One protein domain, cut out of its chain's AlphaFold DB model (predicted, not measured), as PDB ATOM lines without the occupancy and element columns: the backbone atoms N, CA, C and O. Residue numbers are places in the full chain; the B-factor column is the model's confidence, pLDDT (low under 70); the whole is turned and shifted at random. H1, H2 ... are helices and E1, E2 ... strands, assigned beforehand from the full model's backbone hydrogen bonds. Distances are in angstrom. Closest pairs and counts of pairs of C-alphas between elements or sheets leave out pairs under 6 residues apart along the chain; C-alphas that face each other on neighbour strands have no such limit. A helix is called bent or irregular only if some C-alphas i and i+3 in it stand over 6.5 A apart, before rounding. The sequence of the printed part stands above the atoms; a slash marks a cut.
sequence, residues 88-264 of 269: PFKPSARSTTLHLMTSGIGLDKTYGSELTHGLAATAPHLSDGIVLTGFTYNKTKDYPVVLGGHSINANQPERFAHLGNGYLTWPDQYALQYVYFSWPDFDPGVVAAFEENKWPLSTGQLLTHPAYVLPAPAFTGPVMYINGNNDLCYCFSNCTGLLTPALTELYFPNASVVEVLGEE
ATOM      1  N   PRO A  88     -18.052 -53.808  41.066       79.25
ATOM      2  CA  PRO A  88     -18.237 -55.125  40.469       79.25
ATOM      3  C   PRO A  88     -17.025 -56.025  40.747       79.25
ATOM      4  O   PRO A  88     -15.882 -55.590  40.628       79.25
ATOM      5  N   PHE A  89     -17.275 -57.307  41.038       77.81
ATOM      6  CA  PHE A  89     -16.235 -58.303  41.352       77.81
ATOM      7  C   PHE A  89     -15.142 -58.423  40.277       77.81
ATOM      8  O   PHE A  89     -13.984 -58.707  40.573       77.81
ATOM      9  N   LYS A  90     -15.512 -58.206  39.009       77.75
ATOM     10  CA  LYS A  90     -14.586 -58.105  37.878       77.75
ATOM     11  C   LYS A  90     -14.732 -56.718  37.255       77.75
ATOM     12  O   LYS A  90     -15.600 -56.545  36.395       77.75
ATOM     13  N   PRO A  91     -13.913 -55.739  37.673       67.00
ATOM     14  CA  PRO A  91     -13.874 -54.437  37.028       67.00
ATOM     15  C   PRO A  91     -13.554 -54.620  35.546       67.00
ATOM     16  O   PRO A  91     -12.651 -55.375  35.182       67.00
ATOM     17  N   SER A  92     -14.303 -53.947  34.681       70.81
ATOM     18  CA  SER A  92     -14.022 -53.912  33.245       70.81
ATOM     19  C   SER A  92     -13.792 -52.471  32.814       70.81
ATOM     20  O   SER A  92     -14.163 -51.542  33.528       70.81
ATOM     21  N   ALA A  93     -13.264 -52.259  31.609       68.94
ATOM     22  CA  ALA A  93     -13.157 -50.918  31.024       68.94
ATOM     23  C   ALA A  93     -14.519 -50.201  30.851       68.94
ATOM     24  O   ALA A  93     -14.545 -49.035  30.478       68.94
ATOM     25  N   ARG A  94     -15.646 -50.891  31.099       66.88
ATOM     26  CA  ARG A  94     -17.013 -50.345  31.090       66.88
ATOM     27  C   ARG A  94     -17.592 -50.109  32.492       66.88
ATOM     28  O   ARG A  94     -18.773 -49.806  32.598       66.88
ATOM     29  N   SER A  95     -16.823 -50.308  33.562       67.56
ATOM     30  CA  SER A  95     -17.286 -50.025  34.925       67.56
ATOM     31  C   SER A  95     -17.372 -48.510  35.138       67.56
ATOM     32  O   SER A  95     -16.344 -47.848  35.236       67.56
ATOM     33  N   THR A  96     -18.596 -47.981  35.186       70.44
ATOM     34  CA  THR A  96     -18.921 -46.566  35.434       70.44
ATOM     35  C   THR A  96     -19.572 -46.380  36.809       70.44
ATOM     36  O   THR A  96     -19.885 -47.356  37.499       70.44
ATOM     37  N   THR A  97     -19.758 -45.131  37.233       69.50
ATOM     38  CA  THR A  97     -20.384 -44.773  38.510       69.50
ATOM     39  C   THR A  97     -21.891 -44.625  38.333       69.50
ATOM     40  O   THR A  97     -22.388 -43.605  37.855       69.50
ATOM     41  N   LEU A  98     -22.641 -45.637  38.766       70.38
ATOM     42  CA  LEU A  98     -24.091 -45.539  38.911       70.38
ATOM     43  C   LEU A  98     -24.422 -45.016  40.310       70.38
ATOM     44  O   LEU A  98     -24.107 -45.672  41.304       70.38
ATOM     45  N   HIS A  99     -25.076 -43.858  40.393       67.06
ATOM     46  CA  HIS A  99     -25.616 -43.377  41.658       67.06
ATOM     47  C   HIS A  99     -27.017 -43.955  41.848       67.06
ATOM     48  O   HIS A  99     -27.947 -43.603  41.123       67.06
ATOM     49  N   LEU A 100     -27.165 -44.849  42.823       68.81
ATOM     50  CA  LEU A 100     -28.447 -45.437  43.186       68.81
ATOM     51  C   LEU A 100     -28.790 -45.036  44.621       68.81
ATOM     52  O   LEU A 100     -28.259 -45.597  45.577       68.81
ATOM     53  N   MET A 101     -29.693 -44.069  44.772       66.31
ATOM     54  CA  MET A 101     -30.282 -43.750  46.071       66.31
ATOM     55  C   MET A 101     -31.448 -44.700  46.344       66.31
ATOM     56  O   MET A 101     -32.601 -44.390  46.055       66.31
ATOM     57  N   THR A 102     -31.156 -45.877  46.897       63.66
ATOM     58  CA  THR A 102     -32.204 -46.756  47.429       63.66
ATOM     59  C   THR A 102     -32.562 -46.315  48.839       63.66
ATOM     60  O   THR A 102     -31.705 -46.346  49.726       63.66
ATOM     61  N   SER A 103     -33.816 -45.944  49.086       63.31
ATOM     62  CA  SER A 103     -34.276 -45.799  50.464       63.31
ATOM     63  C   SER A 103     -34.454 -47.187  51.101       63.31
ATOM     64  O   SER A 103     -34.852 -48.153  50.438       63.31
ATOM     65  N   GLY A 104     -34.103 -47.311  52.383       57.66
ATOM     66  CA  GLY A 104     -34.340 -48.533  53.155       57.66
ATOM     67  C   GLY A 104     -35.833 -48.793  53.388       57.66
ATOM     68  O   GLY A 104     -36.682 -47.936  53.139       57.66
ATOM     69  N   ILE A 105     -36.159 -49.977  53.911       61.25
ATOM     70  CA  ILE A 105     -37.524 -50.300  54.356       61.25
ATOM     71  C   ILE A 105     -37.972 -49.255  55.391       61.25
ATOM     72  O   ILE A 105     -37.236 -48.950  56.326       61.25
ATOM     73  N   GLY A 106     -39.170 -48.696  55.206       52.69
ATOM     74  CA  GLY A 106     -39.734 -47.664  56.082       52.69
ATOM     75  C   GLY A 106     -39.358 -46.216  55.733       52.69
ATOM     76  O   GLY A 106     -39.841 -45.302  56.403       52.69
ATOM     77  N   LEU A 107     -38.543 -45.985  54.695       60.47
ATOM     78  CA  LEU A 107     -38.213 -44.653  54.175       60.47
ATOM     79  C   LEU A 107     -38.888 -44.395  52.824       60.47
ATOM     80  O   LEU A 107     -38.965 -45.284  51.973       60.47
ATOM     81  N   ASP A 108     -39.304 -43.152  52.599       62.66
ATOM     82  CA  ASP A 108     -39.888 -42.730  51.327       62.66
ATOM     83  C   ASP A 108     -38.863 -42.833  50.180       62.66
ATOM     84  O   ASP A 108     -37.826 -42.164  50.178       62.66
ATOM     85  N   LYS A 109     -39.158 -43.705  49.208       64.94
ATOM     86  CA  LYS A 109     -38.364 -43.895  47.978       64.94
ATOM     87  C   LYS A 109     -38.467 -42.692  47.047       64.94
ATOM     88  O   LYS A 109     -37.537 -42.411  46.286       64.94
ATOM     89  N   THR A 110     -39.589 -41.988  47.117       72.19
ATOM     90  CA  THR A 110     -39.904 -40.884  46.227       72.19
ATOM     91  C   THR A 110     -38.943 -39.729  46.432       72.19
ATOM     92  O   THR A 110     -38.291 -39.284  45.487       72.19
ATOM     93  N   TYR A 111     -38.774 -39.311  47.687       76.12
ATOM     94  CA  TYR A 111     -37.917 -38.184  48.006       76.12
ATOM     95  C   TYR A 111     -36.465 -38.396  47.557       76.12
ATOM     96  O   TYR A 111     -35.818 -37.478  47.056       76.12
ATOM     97  N   GLY A 112     -35.955 -39.628  47.658       79.12
ATOM     98  CA  GLY A 112     -34.635 -39.976  47.123       79.12
ATOM     99  C   GLY A 112     -34.535 -39.768  45.607       79.12
ATOM    100  O   GLY A 112     -33.529 -39.258  45.111       79.12
ATOM    101  N   SER A 113     -35.594 -40.094  44.865       82.81
ATOM    102  CA  SER A 113     -35.646 -39.910  43.410       82.81
ATOM    103  C   SER A 113     -35.779 -38.442  43.009       82.81
ATOM    104  O   SER A 113     -35.149 -38.012  42.047       82.81
ATOM    105  N   GLU A 114     -36.503 -37.632  43.776       82.19
ATOM    106  CA  GLU A 114     -36.554 -36.182  43.565       82.19
ATOM    107  C   GLU A 114     -35.206 -35.514  43.806       82.19
ATOM    108  O   GLU A 114     -34.782 -34.669  43.021       82.19
ATOM    109  N   LEU A 115     -34.507 -35.901  44.877       84.62
ATOM    110  CA  LEU A 115     -33.163 -35.407  45.147       84.62
ATOM    111  C   LEU A 115     -32.194 -35.841  44.044       84.62
ATOM    112  O   LEU A 115     -31.394 -35.026  43.591       84.62
ATOM    113  N   THR A 116     -32.301 -37.085  43.567       87.69
ATOM    114  CA  THR A 116     -31.537 -37.582  42.408       87.69
ATOM    115  C   THR A 116     -31.809 -36.731  41.169       87.69
ATOM    116  O   THR A 116     -30.879 -36.328  40.470       87.69
ATOM    117  N   HIS A 117     -33.075 -36.403  40.921       88.06
ATOM    118  CA  HIS A 117     -33.496 -35.551  39.815       88.06
ATOM    119  C   HIS A 117     -32.922 -34.131  39.940       88.06
ATOM    120  O   HIS A 117     -32.317 -33.613  38.999       88.06
ATOM    121  N   GLY A 118     -33.047 -33.510  41.113       89.31
ATOM    122  CA  GLY A 118     -32.479 -32.192  41.398       89.31
ATOM    123  C   GLY A 118     -30.951 -32.172  41.293       89.31
ATOM    124  O   GLY A 118     -30.373 -31.204  40.791       89.31
ATOM    125  N   LEU A 119     -30.283 -33.256  41.695       89.81
ATOM    126  CA  LEU A 119     -28.841 -33.428  41.543       89.81
ATOM    127  C   LEU A 119     -28.446 -33.512  40.068       89.81
ATOM    128  O   LEU A 119     -27.509 -32.836  39.656       89.81
ATOM    129  N   ALA A 120     -29.190 -34.259  39.254       91.81
ATOM    130  CA  ALA A 120     -28.956 -34.310  37.815       91.81
ATOM    131  C   ALA A 120     -29.139 -32.931  37.150       91.81
ATOM    132  O   ALA A 120     -28.403 -32.590  36.226       91.81
ATOM    133  N   ALA A 121     -30.066 -32.105  37.646       92.31
ATOM    134  CA  ALA A 121     -30.268 -30.745  37.146       92.31
ATOM    135  C   ALA A 121     -29.159 -29.761  37.569       92.31
ATOM    136  O   ALA A 121     -28.802 -28.867  36.801       92.31
ATOM    137  N   THR A 122     -28.617 -29.901  38.781       92.00
ATOM    138  CA  THR A 122     -27.697 -28.913  39.383       92.00
ATOM    139  C   THR A 122     -26.222 -29.306  39.310       92.00
ATOM    140  O   THR A 122     -25.355 -28.438  39.213       92.00
ATOM    141  N   ALA A 123     -25.928 -30.601  39.316       92.31
ATOM    142  CA  ALA A 123     -24.590 -31.176  39.272       92.31
ATOM    143  C   ALA A 123     -24.569 -32.437  38.376       92.31
ATOM    144  O   ALA A 123     -24.237 -33.531  38.836       92.31
ATOM    145  N   PRO A 124     -24.878 -32.295  37.070       91.94
ATOM    146  CA  PRO A 124     -25.077 -33.415  36.140       91.94
ATOM    147  C   PRO A 124     -23.867 -34.348  35.980       91.94
ATOM    148  O   PRO A 124     -24.023 -35.472  35.527       91.94
ATOM    149  N   HIS A 125     -22.664 -33.886  36.324       90.44
ATOM    150  CA  HIS A 125     -21.407 -34.622  36.172       90.44
ATOM    151  C   HIS A 125     -21.098 -35.568  37.343       90.44
ATOM    152  O   HIS A 125     -20.091 -36.267  37.300       90.44
ATOM    153  N   LEU A 126     -21.911 -35.564  38.405       88.75
ATOM    154  CA  LEU A 126     -21.701 -36.426  39.574       88.75
ATOM    155  C   LEU A 126     -22.218 -37.857  39.382       88.75
ATOM    156  O   LEU A 126     -21.857 -38.736  40.163       88.75
ATOM    157  N   SER A 127     -23.039 -38.089  38.357       89.75
ATOM    158  CA  SER A 127     -23.635 -39.392  38.067       89.75
ATOM    159  C   SER A 127     -23.435 -39.737  36.598       89.75
ATOM    160  O   SER A 127     -23.801 -38.948  35.730       89.75
ATOM    161  N   ASP A 128     -22.926 -40.938  36.309       90.31
ATOM    162  CA  ASP A 128     -22.832 -41.417  34.926       90.31
ATOM    163  C   ASP A 128     -24.184 -41.930  34.409       90.31
ATOM    164  O   ASP A 128     -24.340 -42.090  33.207       90.31
ATOM    165  N   GLY A 129     -25.150 -42.181  35.299       90.50
ATOM    166  CA  GLY A 129     -26.517 -42.629  35.023       90.50
ATOM    167  C   GLY A 129     -27.392 -42.497  36.275       90.50
ATOM    168  O   GLY A 129     -26.860 -42.409  37.385       90.50
ATOM    169  N   ILE A 130     -28.716 -42.467  36.107       90.75
ATOM    170  CA  ILE A 130     -29.673 -42.338  37.221       90.75
ATOM    171  C   ILE A 130     -30.836 -43.324  37.097       90.75
ATOM    172  O   ILE A 130     -31.281 -43.646  35.994       90.75
ATOM    173  N   VAL A 131     -31.348 -43.758  38.251       88.56
ATOM    174  CA  VAL A 131     -32.597 -44.517  38.370       88.56
ATOM    175  C   VAL A 131     -33.561 -43.719  39.236       88.56
ATOM    176  O   VAL A 131     -33.213 -43.286  40.332       88.56
ATOM    177  N   LEU A 132     -34.763 -43.517  38.720       86.38
ATOM    178  CA  LEU A 132     -35.827 -42.716  39.296       86.38
ATOM    179  C   LEU A 132     -36.997 -43.640  39.623       86.38
ATOM    180  O   LEU A 132     -37.511 -44.303  38.726       86.38
ATOM    181  N   THR A 133     -37.410 -43.710  40.890       83.38
ATOM    182  CA  THR A 133     -38.457 -44.637  41.339       83.38
ATOM    183  C   THR A 133     -39.572 -43.948  42.114       83.38
ATOM    184  O   THR A 133     -39.290 -43.166  43.019       83.38
ATOM    185  N   GLY A 134     -40.825 -44.308  41.832       75.81
ATOM    186  CA  GLY A 134     -41.949 -43.996  42.723       75.81
ATOM    187  C   GLY A 134     -42.334 -42.519  42.809       75.81
ATOM    188  O   GLY A 134     -42.789 -42.102  43.858       75.81
ATOM    189  N   PHE A 135     -42.134 -41.729  41.748       77.38
ATOM    190  CA  PHE A 135     -42.612 -40.337  41.670       77.38
ATOM    191  C   PHE A 135     -43.275 -40.043  40.320       77.38
ATOM    192  O   PHE A 135     -43.311 -40.920  39.448       77.38
ATOM    193  N   THR A 136     -43.802 -38.829  40.111       73.75
ATOM    194  CA  THR A 136     -44.169 -38.306  38.776       73.75
ATOM    195  C   THR A 136     -43.723 -36.858  38.590       73.75
ATOM    196  O   THR A 136     -43.559 -36.108  39.545       73.75
ATOM    197  N   TYR A 137     -43.591 -36.418  37.339       77.50
ATOM    198  CA  TYR A 137     -43.275 -35.023  37.013       77.50
ATOM    199  C   TYR A 137     -44.425 -34.028  37.268       77.50
ATOM    200  O   TYR A 137     -44.266 -32.823  37.051       77.50
ATOM    201  N   ASN A 138     -45.608 -34.510  37.661       70.38
ATOM    202  CA  ASN A 138     -46.791 -33.679  37.838       70.38
ATOM    203  C   ASN A 138     -46.892 -33.132  39.267       70.38
ATOM    204  O   ASN A 138     -47.548 -33.719  40.118       70.38
ATOM    205  N   LYS A 139     -46.375 -31.917  39.452       64.81
ATOM    206  CA  LYS A 139     -46.343 -31.181  40.731       64.81
ATOM    207  C   LYS A 139     -47.712 -30.833  41.342       64.81
ATOM    208  O   LYS A 139     -47.782 -30.192  42.386       64.81
ATOM    209  N   THR A 140     -48.811 -31.121  40.639       55.53
ATOM    210  CA  THR A 140     -50.176 -30.743  41.056       55.53
ATOM    211  C   THR A 140     -50.896 -31.881  41.786       55.53
ATOM    212  O   THR A 140     -51.962 -31.659  42.352       55.53
ATOM    213  N   LYS A 141     -50.356 -33.109  41.760       51.50
ATOM    214  CA  LYS A 141     -51.032 -34.315  42.270       51.50
ATOM    215  C   LYS A 141     -50.492 -34.833  43.620       51.50
ATOM    216  O   LYS A 141     -51.014 -35.821  44.126       51.50
ATOM    217  N   ASP A 142     -49.541 -34.135  44.236       53.56
ATOM    218  CA  ASP A 142     -48.668 -34.663  45.302       53.56
ATOM    219  C   ASP A 142     -49.222 -34.616  46.727       53.56
ATOM    220  O   ASP A 142     -48.609 -33.991  47.583       53.56
ATOM    221  N   TYR A 143     -50.360 -35.229  47.056       54.03
ATOM    222  CA  TYR A 143     -50.804 -35.152  48.460       54.03
ATOM    223  C   TYR A 143     -51.605 -36.303  49.100       54.03
ATOM    224  O   TYR A 143     -51.924 -36.178  50.291       54.03
ATOM    225  N   PRO A 144     -51.895 -37.455  48.457       51.88
ATOM    226  CA  PRO A 144     -52.474 -38.592  49.177       51.88
ATOM    227  C   PRO A 144     -51.603 -39.089  50.343       51.88
ATOM    228  O   PRO A 144     -52.126 -39.631  51.314       51.88
ATOM    229  N   VAL A 145     -50.287 -38.844  50.301       49.41
ATOM    230  CA  VAL A 145     -49.331 -39.216  51.363       49.41
ATOM    231  C   VAL A 145     -49.639 -38.590  52.728       49.41
ATOM    232  O   VAL A 145     -49.176 -39.087  53.753       49.41
ATOM    233  N   VAL A 146     -50.475 -37.546  52.773       53.25
ATOM    234  CA  VAL A 146     -50.879 -36.871  54.015       53.25
ATOM    235  C   VAL A 146     -52.327 -37.172  54.408       53.25
ATOM    236  O   VAL A 146     -52.883 -36.497  55.277       53.25
ATOM    237  N   LEU A 147     -52.962 -38.180  53.803       51.19
ATOM    238  CA  LEU A 147     -54.305 -38.619  54.188       51.19
ATOM    239  C   LEU A 147     -54.265 -39.204  55.608       51.19
ATOM    240  O   LEU A 147     -54.076 -40.396  55.826       51.19
ATOM    241  N   GLY A 148     -54.401 -38.303  56.582       59.94
ATOM    242  CA  GLY A 148     -54.309 -38.570  58.008       59.94
ATOM    243  C   GLY A 148     -52.962 -38.227  58.640       59.94
ATOM    244  O   GLY A 148     -52.598 -38.922  59.571       59.94
ATOM    245  N   GLY A 149     -52.204 -37.220  58.182       69.44
ATOM    246  CA  GLY A 149     -50.900 -36.870  58.773       69.44
ATOM    247  C   GLY A 149     -50.918 -36.782  60.310       69.44
ATOM    248  O   GLY A 149     -51.545 -35.884  60.874       69.44
ATOM    249  N   HIS A 150     -50.227 -37.715  60.971       82.38
ATOM    250  CA  HIS A 150     -50.035 -37.775  62.423       82.38
ATOM    251  C   HIS A 150     -48.638 -37.291  62.776       82.38
ATOM    252  O   HIS A 150     -47.684 -37.585  62.060       82.38
ATOM    253  N   SER A 151     -48.483 -36.618  63.913       89.12
ATOM    254  CA  SER A 151     -47.140 -36.365  64.430       89.12
ATOM    255  C   SER A 151     -46.503 -37.678  64.884       89.12
ATOM    256  O   SER A 151     -47.092 -38.443  65.651       89.12
ATOM    257  N   ILE A 152     -45.279 -37.933  64.430       90.62
ATOM    258  CA  ILE A 152     -44.553 -39.174  64.720       90.62
ATOM    259  C   ILE A 152     -44.262 -39.351  66.214       90.62
ATOM    260  O   ILE A 152     -44.231 -40.471  66.708       90.62
ATOM    261  N   ASN A 153     -44.094 -38.252  66.952       92.94
ATOM    262  CA  ASN A 153     -43.834 -38.275  68.390       92.94
ATOM    263  C   ASN A 153     -45.014 -38.844  69.198       92.94
ATOM    264  O   ASN A 153     -44.794 -39.469  70.229       92.94
ATOM    265  N   ALA A 154     -46.246 -38.662  68.721       91.00
ATOM    266  CA  ALA A 154     -47.449 -39.234  69.309       91.00
ATOM    267  C   ALA A 154     -47.715 -40.658  68.795       91.00
ATOM    268  O   ALA A 154     -48.224 -41.488  69.541       91.00
ATOM    269  N   ASN A 155     -47.362 -40.947  67.537       91.31
ATOM    270  CA  ASN A 155     -47.565 -42.259  66.914       91.31
ATOM    271  C   ASN A 155     -46.550 -43.315  67.391       91.31
ATOM    272  O   ASN A 155     -46.925 -44.446  67.676       91.31
ATOM    273  N   GLN A 156     -45.272 -42.942  67.497       91.94
ATOM    274  CA  GLN A 156     -44.159 -43.809  67.892       91.94
ATOM    275  C   GLN A 156     -43.258 -43.115  68.936       91.94
ATOM    276  O   GLN A 156     -42.085 -42.818  68.668       91.94
ATOM    277  N   PRO A 157     -43.783 -42.847  70.149       94.12
ATOM    278  CA  PRO A 157     -43.078 -42.083  71.179       94.12
ATOM    279  C   PRO A 157     -41.763 -42.732  71.621       94.12
ATOM    280  O   PRO A 157     -40.801 -42.018  71.892       94.12
ATOM    281  N   GLU A 158     -41.679 -44.065  71.632       95.44
ATOM    282  CA  GLU A 158     -40.463 -44.788  72.031       95.44
ATOM    283  C   GLU A 158     -39.246 -44.422  71.171       95.44
ATOM    284  O   GLU A 158     -38.129 -44.332  71.676       95.44
ATOM    285  N   ARG A 159     -39.468 -44.160  69.877       92.88
ATOM    286  CA  ARG A 159     -38.414 -43.815  68.913       92.88
ATOM    287  C   ARG A 159     -38.285 -42.307  68.711       92.88
ATOM    288  O   ARG A 159     -37.185 -41.808  68.487       92.88
ATOM    289  N   PHE A 160     -39.394 -41.571  68.791       95.31
ATOM    290  CA  PHE A 160     -39.479 -40.217  68.243       95.31
ATOM    291  C   PHE A 160     -40.073 -39.162  69.183       95.31
ATOM    292  O   PHE A 160     -40.370 -38.060  68.729       95.31
ATOM    293  N   ALA A 161     -40.199 -39.424  70.491       94.88
ATOM    294  CA  ALA A 161     -40.687 -38.426  71.458       94.88
ATOM    295  C   ALA A 161     -39.885 -37.106  71.464       94.88
ATOM    296  O   ALA A 161     -40.408 -36.067  71.857       94.88
ATOM    297  N   HIS A 162     -38.625 -37.136  71.022       94.25
ATOM    298  CA  HIS A 162     -37.751 -35.965  70.929       94.25
ATOM    299  C   HIS A 162     -38.027 -35.078  69.701       94.25
ATOM    300  O   HIS A 162     -37.510 -33.962  69.629       94.25
ATOM    301  N   LEU A 163     -38.807 -35.554  68.727       94.31
ATOM    302  CA  LEU A 163     -39.146 -34.797  67.525       94.31
ATOM    303  C   LEU A 163     -40.354 -33.883  67.766       94.31
ATOM    304  O   LEU A 163     -41.294 -34.213  68.490       94.31
ATOM    305  N   GLY A 164     -40.334 -32.713  67.123       92.88
ATOM    306  CA  GLY A 164     -41.457 -31.776  67.147       92.88
ATOM    307  C   GLY A 164     -42.665 -32.275  66.346       92.88
ATOM    308  O   GLY A 164     -42.558 -33.162  65.502       92.88
ATOM    309  N   ASN A 165     -43.821 -31.639  66.540       91.88
ATOM    310  CA  ASN A 165     -45.081 -32.061  65.913       91.88
ATOM    311  C   ASN A 165     -45.128 -31.893  64.378       91.88
ATOM    312  O   ASN A 165     -46.040 -32.418  63.743       91.88
ATOM    313  N   GLY A 166     -44.158 -31.183  63.787       88.88
ATOM    314  CA  GLY A 166     -43.993 -31.030  62.332       88.88
ATOM    315  C   GLY A 166     -43.274 -32.194  61.644       88.88
ATOM    316  O   GLY A 166     -43.026 -32.133  60.443       88.88
ATOM    317  N   TYR A 167     -42.915 -33.237  62.393       89.69
ATOM    318  CA  TYR A 167     -42.495 -34.519  61.843       89.69
ATOM    319  C   TYR A 167     -43.715 -35.427  61.755       89.69
ATOM    320  O   TYR A 167     -44.303 -35.799  62.771       89.69
ATOM    321  N   LEU A 168     -44.112 -35.733  60.530       85.50
ATOM    322  CA  LEU A 168     -45.367 -36.365  60.174       85.50
ATOM    323  C   LEU A 168     -45.160 -37.812  59.735       85.50
ATOM    324  O   LEU A 168     -44.108 -38.189  59.223       85.50
ATOM    325  N   THR A 169     -46.195 -38.619  59.916       85.31
ATOM    326  CA  THR A 169     -46.274 -39.997  59.442       85.31
ATOM    327  C   THR A 169     -47.728 -40.398  59.180       85.31
ATOM    328  O   THR A 169     -48.658 -39.641  59.481       85.31
ATOM    329  N   TRP A 170     -47.925 -41.592  58.630       83.62
ATOM    330  CA  TRP A 170     -49.230 -42.238  58.518       83.62
ATOM    331  C   TRP A 170     -49.653 -42.878  59.859       83.62
ATOM    332  O   TRP A 170     -48.791 -43.295  60.640       83.62
ATOM    333  N   PRO A 171     -50.967 -42.968  60.146       84.88
ATOM    334  CA  PRO A 171     -51.472 -43.442  61.438       84.88
ATOM    335  C   PRO A 171     -51.138 -44.901  61.749       84.88
ATOM    336  O   PRO A 171     -50.764 -45.205  62.879       84.88
ATOM    337  N   ASP A 172     -51.297 -45.794  60.773       87.88
ATOM    338  CA  ASP A 172     -51.183 -47.238  60.967       87.88
ATOM    339  C   ASP A 172     -50.844 -47.975  59.658       87.88
ATOM    340  O   ASP A 172     -50.792 -47.385  58.572       87.88
ATOM    341  N   GLN A 173     -50.655 -49.291  59.765       87.69
ATOM    342  CA  GLN A 173     -50.342 -50.175  58.641       87.69
ATOM    343  C   GLN A 173     -51.396 -50.169  57.518       87.69
ATOM    344  O   GLN A 173     -51.066 -50.457  56.370       87.69
ATOM    345  N   TYR A 174     -52.661 -49.858  57.816       87.50
ATOM    346  CA  TYR A 174     -53.724 -49.851  56.811       87.50
ATOM    347  C   TYR A 174     -53.687 -48.568  55.992       87.50
ATOM    348  O   TYR A 174     -53.895 -48.617  54.781       87.50
ATOM    349  N   ALA A 175     -53.359 -47.436  56.616       84.62
ATOM    350  CA  ALA A 175     -53.079 -46.202  55.892       84.62
ATOM    351  C   ALA A 175     -51.818 -46.327  55.018       84.62
ATOM    352  O   ALA A 175     -51.826 -45.885  53.870       84.62
ATOM    353  N   LEU A 176     -50.770 -46.990  55.519       83.25
ATOM    354  CA  LEU A 176     -49.591 -47.353  54.725       83.25
ATOM    355  C   LEU A 176     -49.974 -48.205  53.509       83.25
ATOM    356  O   LEU A 176     -49.625 -47.862  52.381       83.25
ATOM    357  N   GLN A 177     -50.715 -49.295  53.732       85.88
ATOM    358  CA  GLN A 177     -51.187 -50.168  52.660       85.88
ATOM    359  C   GLN A 177     -51.994 -49.381  51.625       85.88
ATOM    360  O   GLN A 177     -51.710 -49.478  50.438       85.88
ATOM    361  N   TYR A 178     -52.970 -48.590  52.077       82.19
ATOM    362  CA  TYR A 178     -53.871 -47.823  51.219       82.19
ATOM    363  C   TYR A 178     -53.122 -46.936  50.221       82.19
ATOM    364  O   TYR A 178     -53.538 -46.830  49.072       82.19
ATOM    365  N   VAL A 179     -52.018 -46.316  50.650       78.06
ATOM    366  CA  VAL A 179     -51.247 -45.387  49.813       78.06
ATOM    367  C   VAL A 179     -50.194 -46.090  48.956       78.06
ATOM    368  O   VAL A 179     -50.015 -45.714  47.800       78.06
ATOM    369  N   TYR A 180     -49.496 -47.090  49.498       79.56
ATOM    370  CA  TYR A 180     -48.265 -47.606  48.886       79.56
ATOM    371  C   TYR A 180     -48.371 -49.019  48.303       79.56
ATOM    372  O   TYR A 180     -47.488 -49.419  47.546       79.56
ATOM    373  N   PHE A 181     -49.411 -49.784  48.639       83.75
ATOM    374  CA  PHE A 181     -49.504 -51.198  48.275       83.75
ATOM    375  C   PHE A 181     -50.812 -51.509  47.544       83.75
ATOM    376  O   PHE A 181     -51.910 -51.221  48.021       83.75
ATOM    377  N   SER A 182     -50.701 -52.148  46.379       83.75
ATOM    378  CA  SER A 182     -51.854 -52.550  45.572       83.75
ATOM    379  C   SER A 182     -52.262 -53.980  45.917       83.75
ATOM    380  O   SER A 182     -51.457 -54.898  45.812       83.75
ATOM    381  N   TRP A 183     -53.499 -54.186  46.370       81.88
ATOM    382  CA  TRP A 183     -54.026 -55.529  46.627       81.88
ATOM    383  C   TRP A 183     -54.383 -56.234  45.307       81.88
ATOM    384  O   TRP A 183     -55.068 -55.612  44.492       81.88
ATOM    385  N   PRO A 184     -54.060 -57.532  45.122       88.25
ATOM    386  CA  PRO A 184     -53.490 -58.489  46.084       88.25
ATOM    387  C   PRO A 184     -51.961 -58.686  45.970       88.25
ATOM    388  O   PRO A 184     -51.451 -59.726  46.388       88.25
ATOM    389  N   ASP A 185     -51.232 -57.724  45.408       83.88
ATOM    390  CA  ASP A 185     -49.864 -57.896  44.892       83.88
ATOM    391  C   ASP A 185     -48.762 -57.599  45.925       83.88
ATOM    392  O   ASP A 185     -47.669 -57.143  45.588       83.88
ATOM    393  N   PHE A 186     -49.037 -57.843  47.207       84.94
ATOM    394  CA  PHE A 186     -48.058 -57.679  48.281       84.94
ATOM    395  C   PHE A 186     -48.215 -58.747  49.367       84.94
ATOM    396  O   PHE A 186     -49.315 -59.224  49.647       84.94
ATOM    397  N   ASP A 187     -47.105 -59.085  50.025       90.00
ATOM    398  CA  ASP A 187     -47.115 -59.872  51.259       90.00
ATOM    399  C   ASP A 187     -47.442 -58.947  52.452       90.00
ATOM    400  O   ASP A 187     -46.727 -57.963  52.674       90.00
ATOM    401  N   PRO A 188     -48.483 -59.230  53.259       89.75
ATOM    402  CA  PRO A 188     -48.779 -58.475  54.477       89.75
ATOM    403  C   PRO A 188     -47.594 -58.333  55.448       89.75
ATOM    404  O   PRO A 188     -47.502 -57.330  56.156       89.75
ATOM    405  N   GLY A 189     -46.665 -59.293  55.467       91.38
ATOM    406  CA  GLY A 189     -45.426 -59.221  56.240       91.38
ATOM    407  C   GLY A 189     -44.513 -58.069  55.813       91.38
ATOM    408  O   GLY A 189     -43.853 -57.469  56.660       91.38
ATOM    409  N   VAL A 190     -44.527 -57.683  54.531       88.69
ATOM    410  CA  VAL A 190     -43.799 -56.501  54.041       88.69
ATOM    411  C   VAL A 190     -44.416 -55.227  54.607       88.69
ATOM    412  O   VAL A 190     -43.686 -54.361  55.081       88.69
ATOM    413  N   VAL A 191     -45.748 -55.119  54.630       88.94
ATOM    414  CA  VAL A 191     -46.438 -53.956  55.217       88.94
ATOM    415  C   VAL A 191     -46.125 -53.842  56.708       88.94
ATOM    416  O   VAL A 191     -45.784 -52.756  57.174       88.94
ATOM    417  N   ALA A 192     -46.158 -54.957  57.443       91.06
ATOM    418  CA  ALA A 192     -45.796 -54.982  58.859       91.06
ATOM    419  C   ALA A 192     -44.341 -54.532  59.091       91.06
ATOM    420  O   ALA A 192     -44.083 -53.700  59.962       91.06
ATOM    421  N   ALA A 193     -43.397 -55.006  58.273       90.31
ATOM    422  CA  ALA A 193     -41.997 -54.597  58.366       90.31
ATOM    423  C   ALA A 193     -41.796 -53.103  58.049       90.31
ATOM    424  O   ALA A 193     -41.008 -52.434  58.718       90.31
ATOM    425  N   PHE A 194     -42.508 -52.555  57.057       87.62
ATOM    426  CA  PHE A 194     -42.490 -51.117  56.768       87.62
ATOM    427  C   PHE A 194     -43.071 -50.294  57.920       87.62
ATOM    428  O   PHE A 194     -42.517 -49.250  58.259       87.62
ATOM    429  N   GLU A 195     -44.158 -50.762  58.531       88.44
ATOM    430  CA  GLU A 195     -44.802 -50.102  59.665       88.44
ATOM    431  C   GLU A 195     -43.879 -50.039  60.892       88.44
ATOM    432  O   GLU A 195     -43.735 -48.984  61.516       88.44
ATOM    433  N   GLU A 196     -43.202 -51.146  61.202       89.50
ATOM    434  CA  GLU A 196     -42.249 -51.241  62.311       89.50
ATOM    435  C   GLU A 196     -41.018 -50.348  62.090       89.50
ATOM    436  O   GLU A 196     -40.552 -49.682  63.013       89.50
ATOM    437  N   ASN A 197     -40.528 -50.270  60.849       87.69
ATOM    438  CA  ASN A 197     -39.307 -49.539  60.500       87.69
ATOM    439  C   ASN A 197     -39.550 -48.113  59.988       87.69
ATOM    440  O   ASN A 197     -38.602 -47.451  59.564       87.69
ATOM    441  N   LYS A 198     -40.790 -47.610  60.037       85.75
ATOM    442  CA  LYS A 198     -41.148 -46.302  59.472       85.75
ATOM    443  C   LYS A 198     -40.272 -45.165  60.004       85.75
ATOM    444  O   LYS A 198     -39.851 -45.178  61.167       85.75
ATOM    445  N   TRP A 199     -40.055 -44.157  59.168       85.94
ATOM    446  CA  TRP A 199     -39.415 -42.893  59.528       85.94
ATOM    447  C   TRP A 199     -40.313 -41.707  59.165       85.94
ATOM    448  O   TRP A 199     -41.111 -41.799  58.230       85.94
ATOM    449  N   PRO A 200     -40.219 -40.591  59.905       85.69
ATOM    450  CA  PRO A 200     -41.056 -39.435  59.654       85.69
ATOM    451  C   PRO A 200     -40.605 -38.612  58.452       85.69
ATOM    452  O   PRO A 200     -39.420 -38.493  58.148       85.69
ATOM    453  N   LEU A 201     -41.581 -37.925  57.872       81.94
ATOM    454  CA  LEU A 201     -41.423 -36.865  56.889       81.94
ATOM    455  C   LEU A 201     -41.568 -35.506  57.580       81.94
ATOM    456  O   LEU A 201     -42.480 -35.320  58.379       81.94
ATOM    457  N   SER A 202     -40.716 -34.524  57.288       85.62
ATOM    458  CA  SER A 202     -40.908 -33.178  57.853       85.62
ATOM    459  C   SER A 202     -41.892 -32.345  57.025       85.62
ATOM    460  O   SER A 202     -41.921 -32.434  55.798       85.62
ATOM    461  N   THR A 203     -42.648 -31.450  57.666       83.38
ATOM    462  CA  THR A 203     -43.466 -30.450  56.954       83.38
ATOM    463  C   THR A 203     -42.621 -29.597  56.004       83.38
ATOM    464  O   THR A 203     -43.081 -29.238  54.926       83.38
ATOM    465  N   GLY A 204     -41.369 -29.298  56.371       82.50
ATOM    466  CA  GLY A 204     -40.439 -28.575  55.501       82.50
ATOM    467  C   GLY A 204     -40.184 -29.317  54.192       82.50
ATOM    468  O   GLY A 204     -40.292 -28.714  53.132       82.50
ATOM    469  N   GLN A 205     -39.943 -30.629  54.268       80.81
ATOM    470  CA  GLN A 205     -39.720 -31.483  53.102       80.81
ATOM    471  C   GLN A 205     -40.917 -31.464  52.143       80.81
ATOM    472  O   GLN A 205     -40.725 -31.249  50.949       80.81
ATOM    473  N   LEU A 206     -42.142 -31.579  52.670       78.50
ATOM    474  CA  LEU A 206     -43.378 -31.478  51.879       78.50
ATOM    475  C   LEU A 206     -43.517 -30.127  51.172       78.50
ATOM    476  O   LEU A 206     -43.889 -30.067  50.005       78.50
ATOM    477  N   LEU A 207     -43.194 -29.032  51.859       80.38
ATOM    478  CA  LEU A 207     -43.298 -27.687  51.289       80.38
ATOM    479  C   LEU A 207     -42.222 -27.398  50.232       80.38
ATOM    480  O   LEU A 207     -42.430 -26.550  49.365       80.38
ATOM    481  N   THR A 208     -41.064 -28.058  50.312       80.00
ATOM    482  CA  THR A 208     -39.946 -27.848  49.380       80.00
ATOM    483  C   THR A 208     -39.892 -28.849  48.235       80.00
ATOM    484  O   THR A 208     -39.232 -28.555  47.243       80.00
ATOM    485  N   HIS A 209     -40.590 -29.984  48.336       76.25
ATOM    486  CA  HIS A 209     -40.654 -31.035  47.313       76.25
ATOM    487  C   HIS A 209     -40.760 -30.494  45.865       76.25
ATOM    488  O   HIS A 209     -39.918 -30.841  45.030       76.25
ATOM    489  N   PRO A 210     -41.678 -29.550  45.542       72.88
ATOM    490  CA  PRO A 210     -41.849 -29.071  44.165       72.88
ATOM    491  C   PRO A 210     -40.613 -28.384  43.557       72.88
ATOM    492  O   PRO A 210     -40.551 -28.194  42.333       72.88
ATOM    493  N   ALA A 211     -39.647 -27.977  44.388       76.44
ATOM    494  CA  ALA A 211     -38.417 -27.321  43.962       76.44
ATOM    495  C   ALA A 211     -37.394 -28.287  43.340       76.44
ATOM    496  O   ALA A 211     -36.496 -27.819  42.645       76.44
ATOM    497  N   TYR A 212     -37.518 -29.602  43.555       76.31
ATOM    498  CA  TYR A 212     -36.521 -30.582  43.100       76.31
ATOM    499  C   TYR A 212     -36.792 -31.143  41.698       76.31
ATOM    500  O   TYR A 212     -35.875 -31.590  41.013       76.31
ATOM    501  N   VAL A 213     -38.033 -31.050  41.216       79.56
ATOM    502  CA  VAL A 213     -38.415 -31.512  39.875       79.56
ATOM    503  C   VAL A 213     -38.156 -30.398  38.849       79.56
ATOM    504  O   VAL A 213     -39.031 -29.575  38.560       79.56
ATOM    505  N   LEU A 214     -36.930 -30.322  38.331       85.31
ATOM    506  CA  LEU A 214     -36.459 -29.284  37.398       85.31
ATOM    507  C   LEU A 214     -35.910 -29.906  36.106       85.31
ATOM    508  O   LEU A 214     -35.290 -30.960  36.180       85.31
ATOM    509  N   PRO A 215     -36.071 -29.293  34.920       91.25
ATOM    510  CA  PRO A 215     -35.403 -29.786  33.716       91.25
ATOM    511  C   PRO A 215     -33.879 -29.888  33.910       91.25
ATOM    512  O   PRO A 215     -33.253 -28.961  34.424       91.25
ATOM    513  N   ALA A 216     -33.289 -30.991  33.458       93.69
ATOM    514  CA  ALA A 216     -31.871 -31.321  33.555       93.69
ATOM    515  C   ALA A 216     -31.235 -31.490  32.156       93.69
ATOM    516  O   ALA A 216     -30.716 -32.557  31.824       93.69
ATOM    517  N   PRO A 217     -31.230 -30.446  31.301       96.00
ATOM    518  CA  PRO A 217     -30.743 -30.554  29.923       96.00
ATOM    519  C   PRO A 217     -29.237 -30.814  29.816       96.00
ATOM    520  O   PRO A 217     -28.764 -31.223  28.763       96.00
ATOM    521  N   ALA A 218     -28.466 -30.556  30.870       96.50
ATOM    522  CA  ALA A 218     -27.026 -30.804  30.886       96.50
ATOM    523  C   ALA A 218     -26.662 -32.245  31.294       96.50
ATOM    524  O   ALA A 218     -25.498 -32.629  31.184       96.50
ATOM    525  N   PHE A 219     -27.629 -33.042  31.760       95.81
ATOM    526  CA  PHE A 219     -27.414 -34.449  32.072       95.81
ATOM    527  C   PHE A 219     -27.418 -35.283  30.786       95.81
ATOM    528  O   PHE A 219     -28.326 -35.156  29.967       95.81
ATOM    529  N   THR A 220     -26.396 -36.123  30.607       96.06
ATOM    530  CA  THR A 220     -26.183 -36.907  29.371       96.06
ATOM    531  C   THR A 220     -26.095 -38.419  29.598       96.06
ATOM    532  O   THR A 220     -26.065 -39.200  28.642       96.06
ATOM    533  N   GLY A 221     -26.102 -38.857  30.859       92.44
ATOM    534  CA  GLY A 221     -26.159 -40.274  31.215       92.44
ATOM    535  C   GLY A 221     -27.502 -40.922  30.849       92.44
ATOM    536  O   GLY A 221     -28.458 -40.216  30.511       92.44
ATOM    537  N   PRO A 222     -27.601 -42.261  30.890       93.56
ATOM    538  CA  PRO A 222     -28.873 -42.955  30.797       93.56
ATOM    539  C   PRO A 222     -29.765 -42.633  32.001       93.56
ATOM    540  O   PRO A 222     -29.293 -42.474  33.133       93.56
ATOM    541  N   VAL A 223     -31.066 -42.575  31.740       91.75
ATOM    542  CA  VAL A 223     -32.122 -42.351  32.724       91.75
ATOM    543  C   VAL A 223     -33.060 -43.549  32.690       91.75
ATOM    544  O   VAL A 223     -33.676 -43.826  31.662       91.75
ATOM    545  N   MET A 224     -33.182 -44.240  33.817       89.88
ATOM    546  CA  MET A 224     -34.190 -45.276  34.019       89.88
ATOM    547  C   MET A 224     -35.275 -44.739  34.947       89.88
ATOM    548  O   MET A 224     -34.978 -44.255  36.036       89.88
ATOM    549  N   TYR A 225     -36.529 -44.839  34.534       86.62
ATOM    550  CA  TYR A 225     -37.692 -44.417  35.296       86.62
ATOM    551  C   TYR A 225     -38.565 -45.629  35.595       86.62
ATOM    552  O   TYR A 225     -39.006 -46.307  34.674       86.62
ATOM    553  N   ILE A 226     -38.858 -45.886  36.866       84.69
ATOM    554  CA  ILE A 226     -39.682 -47.012  37.306       84.69
ATOM    555  C   ILE A 226     -40.809 -46.479  38.181       84.69
ATOM    556  O   ILE A 226     -40.563 -45.841  39.205       84.69
ATOM    557  N   ASN A 227     -42.059 -46.754  37.829       80.69
ATOM    558  CA  ASN A 227     -43.156 -46.503  38.758       80.69
ATOM    559  C   ASN A 227     -44.291 -47.521  38.582       80.69
ATOM    560  O   ASN A 227     -44.485 -48.078  37.501       80.69
ATOM    561  N   GLY A 228     -45.014 -47.783  39.671       78.88
ATOM    562  CA  GLY A 228     -46.128 -48.715  39.702       78.88
ATOM    563  C   GLY A 228     -47.332 -48.162  38.947       78.88
ATOM    564  O   GLY A 228     -47.713 -47.008  39.134       78.88
ATOM    565  N   ASN A 229     -47.986 -48.994  38.134       80.62
ATOM    566  CA  ASN A 229     -49.150 -48.550  37.356       80.62
ATOM    567  C   ASN A 229     -50.324 -48.053  38.238       80.62
ATOM    568  O   ASN A 229     -51.123 -47.218  37.808       80.62
ATOM    569  N   ASN A 230     -50.381 -48.537  39.483       80.56
ATOM    570  CA  ASN A 230     -51.419 -48.245  40.473       80.56
ATOM    571  C   ASN A 230     -50.936 -47.331  41.619       80.56
ATOM    572  O   ASN A 230     -51.550 -47.337  42.688       80.56
ATOM    573  N   ASP A 231     -49.868 -46.550  41.425       79.00
ATOM    574  CA  ASP A 231     -49.350 -45.615  42.436       79.00
ATOM    575  C   ASP A 231     -50.430 -44.593  42.859       79.00
ATOM    576  O   ASP A 231     -50.831 -43.693  42.112       79.00
ATOM    577  N   LEU A 232     -50.958 -44.745  44.079       77.81
ATOM    578  CA  LEU A 232     -51.975 -43.829  44.593       77.81
ATOM    579  C   LEU A 232     -51.386 -42.442  44.846       77.81
ATOM    580  O   LEU A 232     -52.052 -41.450  44.551       77.81
ATOM    581  N   CYS A 233     -50.158 -42.380  45.360       73.88
ATOM    582  CA  CYS A 233     -49.515 -41.155  45.810       73.88
ATOM    583  C   CYS A 233     -49.318 -40.152  44.671       73.88
ATOM    584  O   CYS A 233     -49.667 -38.986  44.837       73.88
ATOM    585  N   TYR A 234     -48.822 -40.594  43.513       72.50
ATOM    586  CA  TYR A 234     -48.482 -39.673  42.421       72.50
ATOM    587  C   TYR A 234     -49.456 -39.690  41.243       72.50
ATOM    588  O   TYR A 234     -49.555 -38.704  40.503       72.50
ATOM    589  N   CYS A 235     -50.206 -40.776  41.047       73.38
ATOM    590  CA  CYS A 235     -51.116 -40.896  39.909       73.38
ATOM    591  C   CYS A 235     -52.543 -41.310  40.265       73.38
ATOM    592  O   CYS A 235     -53.320 -41.613  39.358       73.38
ATOM    593  N   PHE A 236     -52.934 -41.247  41.543       76.94
ATOM    594  CA  PHE A 236     -54.276 -41.624  42.004       76.94
ATOM    595  C   PHE A 236     -54.686 -43.031  41.534       76.94
ATOM    596  O   PHE A 236     -55.810 -43.252  41.082       76.94
ATOM    597  N   SER A 237     -53.742 -43.970  41.609       78.94
ATOM    598  CA  SER A 237     -53.895 -45.372  41.215       78.94
ATOM    599  C   SER A 237     -54.144 -45.606  39.729       78.94
ATOM    600  O   SER A 237     -54.585 -46.685  39.344       78.94
ATOM    601  N   ASN A 238     -53.844 -44.622  38.881       80.25
ATOM    602  CA  ASN A 238     -53.820 -44.810  37.439       80.25
ATOM    603  C   ASN A 238     -52.716 -43.966  36.793       80.25
ATOM    604  O   ASN A 238     -52.907 -42.796  36.449       80.25
ATOM    605  N   CYS A 239     -51.559 -44.593  36.598       77.81
ATOM    606  CA  CYS A 239     -50.379 -43.979  35.989       77.81
ATOM    607  C   CYS A 239     -50.373 -44.052  34.456       77.81
ATOM    608  O   CYS A 239     -49.427 -43.574  33.821       77.81
ATOM    609  N   THR A 240     -51.424 -44.603  33.839       78.81
ATOM    610  CA  THR A 240     -51.516 -44.750  32.382       78.81
ATOM    611  C   THR A 240     -51.338 -43.397  31.690       78.81
ATOM    612  O   THR A 240     -52.085 -42.451  31.935       78.81
ATOM    613  N   GLY A 241     -50.335 -43.294  30.814       74.31
ATOM    614  CA  GLY A 241     -50.031 -42.069  30.065       74.31
ATOM    615  C   GLY A 241     -49.374 -40.946  30.879       74.31
ATOM    616  O   GLY A 241     -49.036 -39.913  30.306       74.31
ATOM    617  N   LEU A 242     -49.154 -41.136  32.185       73.50
ATOM    618  CA  LEU A 242     -48.401 -40.210  33.043       73.50
ATOM    619  C   LEU A 242     -46.913 -40.571  33.118       73.50
ATOM    620  O   LEU A 242     -46.088 -39.714  33.425       73.50
ATOM    621  N   LEU A 243     -46.575 -41.816  32.785       74.81
ATOM    622  CA  LEU A 243     -45.214 -42.326  32.667       74.81
ATOM    623  C   LEU A 243     -44.938 -42.606  31.194       74.81
ATOM    624  O   LEU A 243     -45.333 -43.643  30.663       74.81
ATOM    625  N   THR A 244     -44.317 -41.655  30.500       81.12
ATOM    626  CA  THR A 244     -43.956 -41.834  29.089       81.12
ATOM    627  C   THR A 244     -42.499 -41.453  28.853       81.12
ATOM    628  O   THR A 244     -42.000 -40.526  29.506       81.12
ATOM    629  N   PRO A 245     -41.816 -42.116  27.899       83.94
ATOM    630  CA  PRO A 245     -40.495 -41.688  27.455       83.94
ATOM    631  C   PRO A 245     -40.493 -40.216  27.036       83.94
ATOM    632  O   PRO A 245     -39.671 -39.457  27.524       83.94
ATOM    633  N   ALA A 246     -41.502 -39.777  26.273       85.75
ATOM    634  CA  ALA A 246     -41.623 -38.392  25.815       85.75
ATOM    635  C   ALA A 246     -41.664 -37.363  26.963       85.75
ATOM    636  O   ALA A 246     -41.061 -36.295  26.868       85.75
ATOM    637  N   LEU A 247     -42.364 -37.668  28.063       85.25
ATOM    638  CA  LEU A 247     -42.373 -36.786  29.231       85.25
ATOM    639  C   LEU A 247     -41.015 -36.782  29.941       85.25
ATOM    640  O   LEU A 247     -40.550 -35.727  30.353       85.25
ATOM    641  N   THR A 248     -40.365 -37.938  30.056       87.69
ATOM    642  CA  THR A 248     -39.032 -38.048  30.668       87.69
ATOM    643  C   THR A 248     -37.978 -37.307  29.840       87.69
ATOM    644  O   THR A 248     -37.176 -36.555  30.388       87.69
ATOM    645  N   GLU A 249     -38.039 -37.415  28.514       90.69
ATOM    646  CA  GLU A 249     -37.195 -36.691  27.556       90.69
ATOM    647  C   GLU A 249     -37.392 -35.168  27.625       90.69
ATOM    648  O   GLU A 249     -36.445 -34.421  27.406       90.69
ATOM    649  N   LEU A 250     -38.579 -34.672  28.001       90.81
ATOM    650  CA  LEU A 250     -38.774 -33.235  28.238       90.81
ATOM    651  C   LEU A 250     -37.907 -32.724  29.400       90.81
ATOM    652  O   LEU A 250     -37.404 -31.599  29.355       90.81
ATOM    653  N   TYR A 251     -37.735 -33.540  30.442       91.81
ATOM    654  CA  TYR A 251     -36.884 -33.205  31.583       91.81
ATOM    655  C   TYR A 251     -35.414 -33.550  31.340       91.81
ATOM    656  O   TYR A 251     -34.548 -32.847  31.856       91.81
ATOM    657  N   PHE A 252     -35.122 -34.568  30.531       94.38
ATOM    658  CA  PHE A 252     -33.771 -35.033  30.210       94.38
ATOM    659  C   PHE A 252     -33.513 -35.057  28.692       94.38
ATOM    660  O   PHE A 252     -33.243 -36.118  28.128       94.38
ATOM    661  N   PRO A 253     -33.551 -33.903  28.001       95.69
ATOM    662  CA  PRO A 253     -33.536 -33.861  26.533       95.69
ATOM    663  C   PRO A 253     -32.236 -34.356  25.893       95.69
ATOM    664  O   PRO A 253     -32.226 -34.672  24.709       95.69
ATOM    665  N   ASN A 254     -31.142 -34.410  26.658       96.38
ATOM    666  CA  ASN A 254     -29.832 -34.855  26.184       96.38
ATOM    667  C   ASN A 254     -29.368 -36.162  26.844       96.38
ATOM    668  O   ASN A 254     -28.200 -36.527  26.691       96.38
ATOM    669  N   ALA A 255     -30.246 -36.863  27.573       95.38
ATOM    670  CA  ALA A 255     -29.928 -38.190  28.088       95.38
ATOM    671  C   ALA A 255     -29.611 -39.144  26.931       95.38
ATOM    672  O   ALA A 255     -30.280 -39.148  25.900       95.38
ATOM    673  N   SER A 256     -28.580 -39.967  27.106       94.12
ATOM    674  CA  SER A 256     -28.144 -40.913  26.071       94.12
ATOM    675  C   SER A 256     -29.153 -42.035  25.826       94.12
ATOM    676  O   SER A 256     -29.257 -42.529  24.704       94.12
ATOM    677  N   VAL A 257     -29.887 -42.431  26.867       92.94
ATOM    678  CA  VAL A 257     -30.977 -43.410  26.822       92.94
ATOM    679  C   VAL A 257     -32.022 -43.007  27.854       92.94
ATOM    680  O   VAL A 257     -31.670 -42.615  28.966       92.94
ATOM    681  N   VAL A 258     -33.296 -43.147  27.499       90.44
ATOM    682  CA  VAL A 258     -34.422 -43.030  28.423       90.44
ATOM    683  C   VAL A 258     -35.196 -44.340  28.391       90.44
ATOM    684  O   VAL A 258     -35.732 -44.728  27.354       90.44
ATOM    685  N   GLU A 259     -35.250 -45.018  29.530       90.00
ATOM    686  CA  GLU A 259     -36.040 -46.230  29.724       90.00
ATOM    687  C   GLU A 259     -37.124 -45.953  30.762       90.00
ATOM    688  O   GLU A 259     -36.837 -45.451  31.846       90.00
ATOM    689  N   VAL A 260     -38.377 -46.255  30.424       85.56
ATOM    690  CA  VAL A 260     -39.519 -46.068  31.323       85.56
ATOM    691  C   VAL A 260     -40.210 -47.409  31.503       85.56
ATOM    692  O   VAL A 260     -40.772 -47.949  30.552       85.56
ATOM    693  N   LEU A 261     -40.183 -47.919  32.729       79.25
ATOM    694  CA  LEU A 261     -40.886 -49.120  33.145       79.25
ATOM    695  C   LEU A 261     -42.123 -48.714  33.947       79.25
ATOM    696  O   LEU A 261     -42.036 -48.255  35.089       79.25
ATOM    697  N   GLY A 262     -43.281 -48.862  33.308       62.69
ATOM    698  CA  GLY A 262     -44.571 -48.888  33.981       62.69
ATOM    699  C   GLY A 262     -44.954 -50.343  34.182       62.69
ATOM    700  O   GLY A 262     -45.568 -50.931  33.299       62.69
ATOM    701  N   GLU A 263     -44.550 -50.939  35.295       49.81
ATOM    702  CA  GLU A 263     -44.931 -52.312  35.611       49.81
ATOM    703  C   GLU A 263     -45.922 -52.324  36.775       49.81
ATOM    704  O   GLU A 263     -45.826 -51.561  37.742       49.81
ATOM    705  N   GLU A 264     -46.894 -53.230  36.691       39.97
ATOM    706  CA  GLU A 264     -47.330 -53.966  37.869       39.97
ATOM    707  C   GLU A 264     -46.052 -54.590  38.438       39.97
ATOM    708  O   GLU A 264     -45.628 -55.644  37.973       39.97
TER     709      GLU A 264
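Overview. This is residues 88 to 264 of the 269 residues of an uncharacterized protein of Hyaloscypha variabilis F (UniProt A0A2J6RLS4). A small parallel sheet of three strands, E1, E3 and E4, has H1 and H8 over one face and no named helix on the other, and beyond one end of its strands sits a second, looser part of short helices, H2 to H5, with the short strand E2. H6 runs between the two parts, and residues 89 to 95 stick out as a free arm. The 177 printed residues hold eight named helices and four strands, in the order H1 E1 H2 H3 E2 H4 H5 H6 E3 H7 H8 E4; the class is mixed, with under half of the residues in named elements. The whole is compact, with a radius of gyration of the C-alphas of 17.3 A and spans of 50 by 34 by 34 A.

Along the chain. Residues 88 to 108 have no named element. H1, residues 109 to 122, begins at C-alpha 109 (-38.364, -43.895, 47.978) and is 20.3 A long. E1 is residues 129 to 133, 13.7 A. Then come H2, residues 152 to 155, H3, 157 to 160, E2, 167 to 169, H4, 173 to 180, and H5, 188 to 196, 12.5 A. H6, residues 203 to 211, 14.3 A, is irregular: C-alphas 207 and 210 are 7.4 A apart. E3, residues 223 to 228, is 16.9 A; H7 is 232 to 235 and H8 245 to 251. E4, residues 258 to 263, 15.8 A, ends at C-alpha 263 (-44.931, -52.312, 35.611).

Arrangement. The sheet's order is E1 E3 E4. E1 and E3 are parallel at 11 degrees, with N 132 and O 224 at 2.8 A; E3 and E4 are parallel at 13 degrees, with N 225 and O 259 at 2.8 A. E3, H7 H8, E4 is a strand-helix-strand unit, two parallel neighbour strands with helices between, and its crossover is right-handed. H1 is on the sheet at a height of 7.4 A, only just over E1 with 3 C-alphas, and along it at 13 degrees on the local plane. H8, on the same face, is over E4 at a height of 8.7 A. H6 is close to H1 but not clearly touching, the closest C-alphas being those of Glu 114 and His 209, 7.6 A. H4 touches H7, with C-alphas 179 and 232 closest at 5.5 A. H4 and H5 touch about perpendicular, at 77 degrees, with C-alphas 173 and 195 closest at 5.6 A. H2 and H3 only just touch, with 3 pairs of C-alphas within 8 A, and only at the corner. The closest C-alphas of H2 and E2, Ile 152 and Leu 168, are 5.4 A apart. In H1, H4 and H5 every O i to N i+4 pair is within hydrogen-bond range, in H6 3 of 5 and in H8 2 of 3; H2, H3 and H7 are too short for such a pair.

Size, cuts and confidence. The C-alphas of Ala 93 and Ala 154 are the farthest apart, 52.7 A. The printed part has no cut. The links E1 to H2 and H6 to E3 are long. The mean pLDDT of the printed part is 81.1; 30 residues are under 70, among them 99 to 109 and 139 to 149.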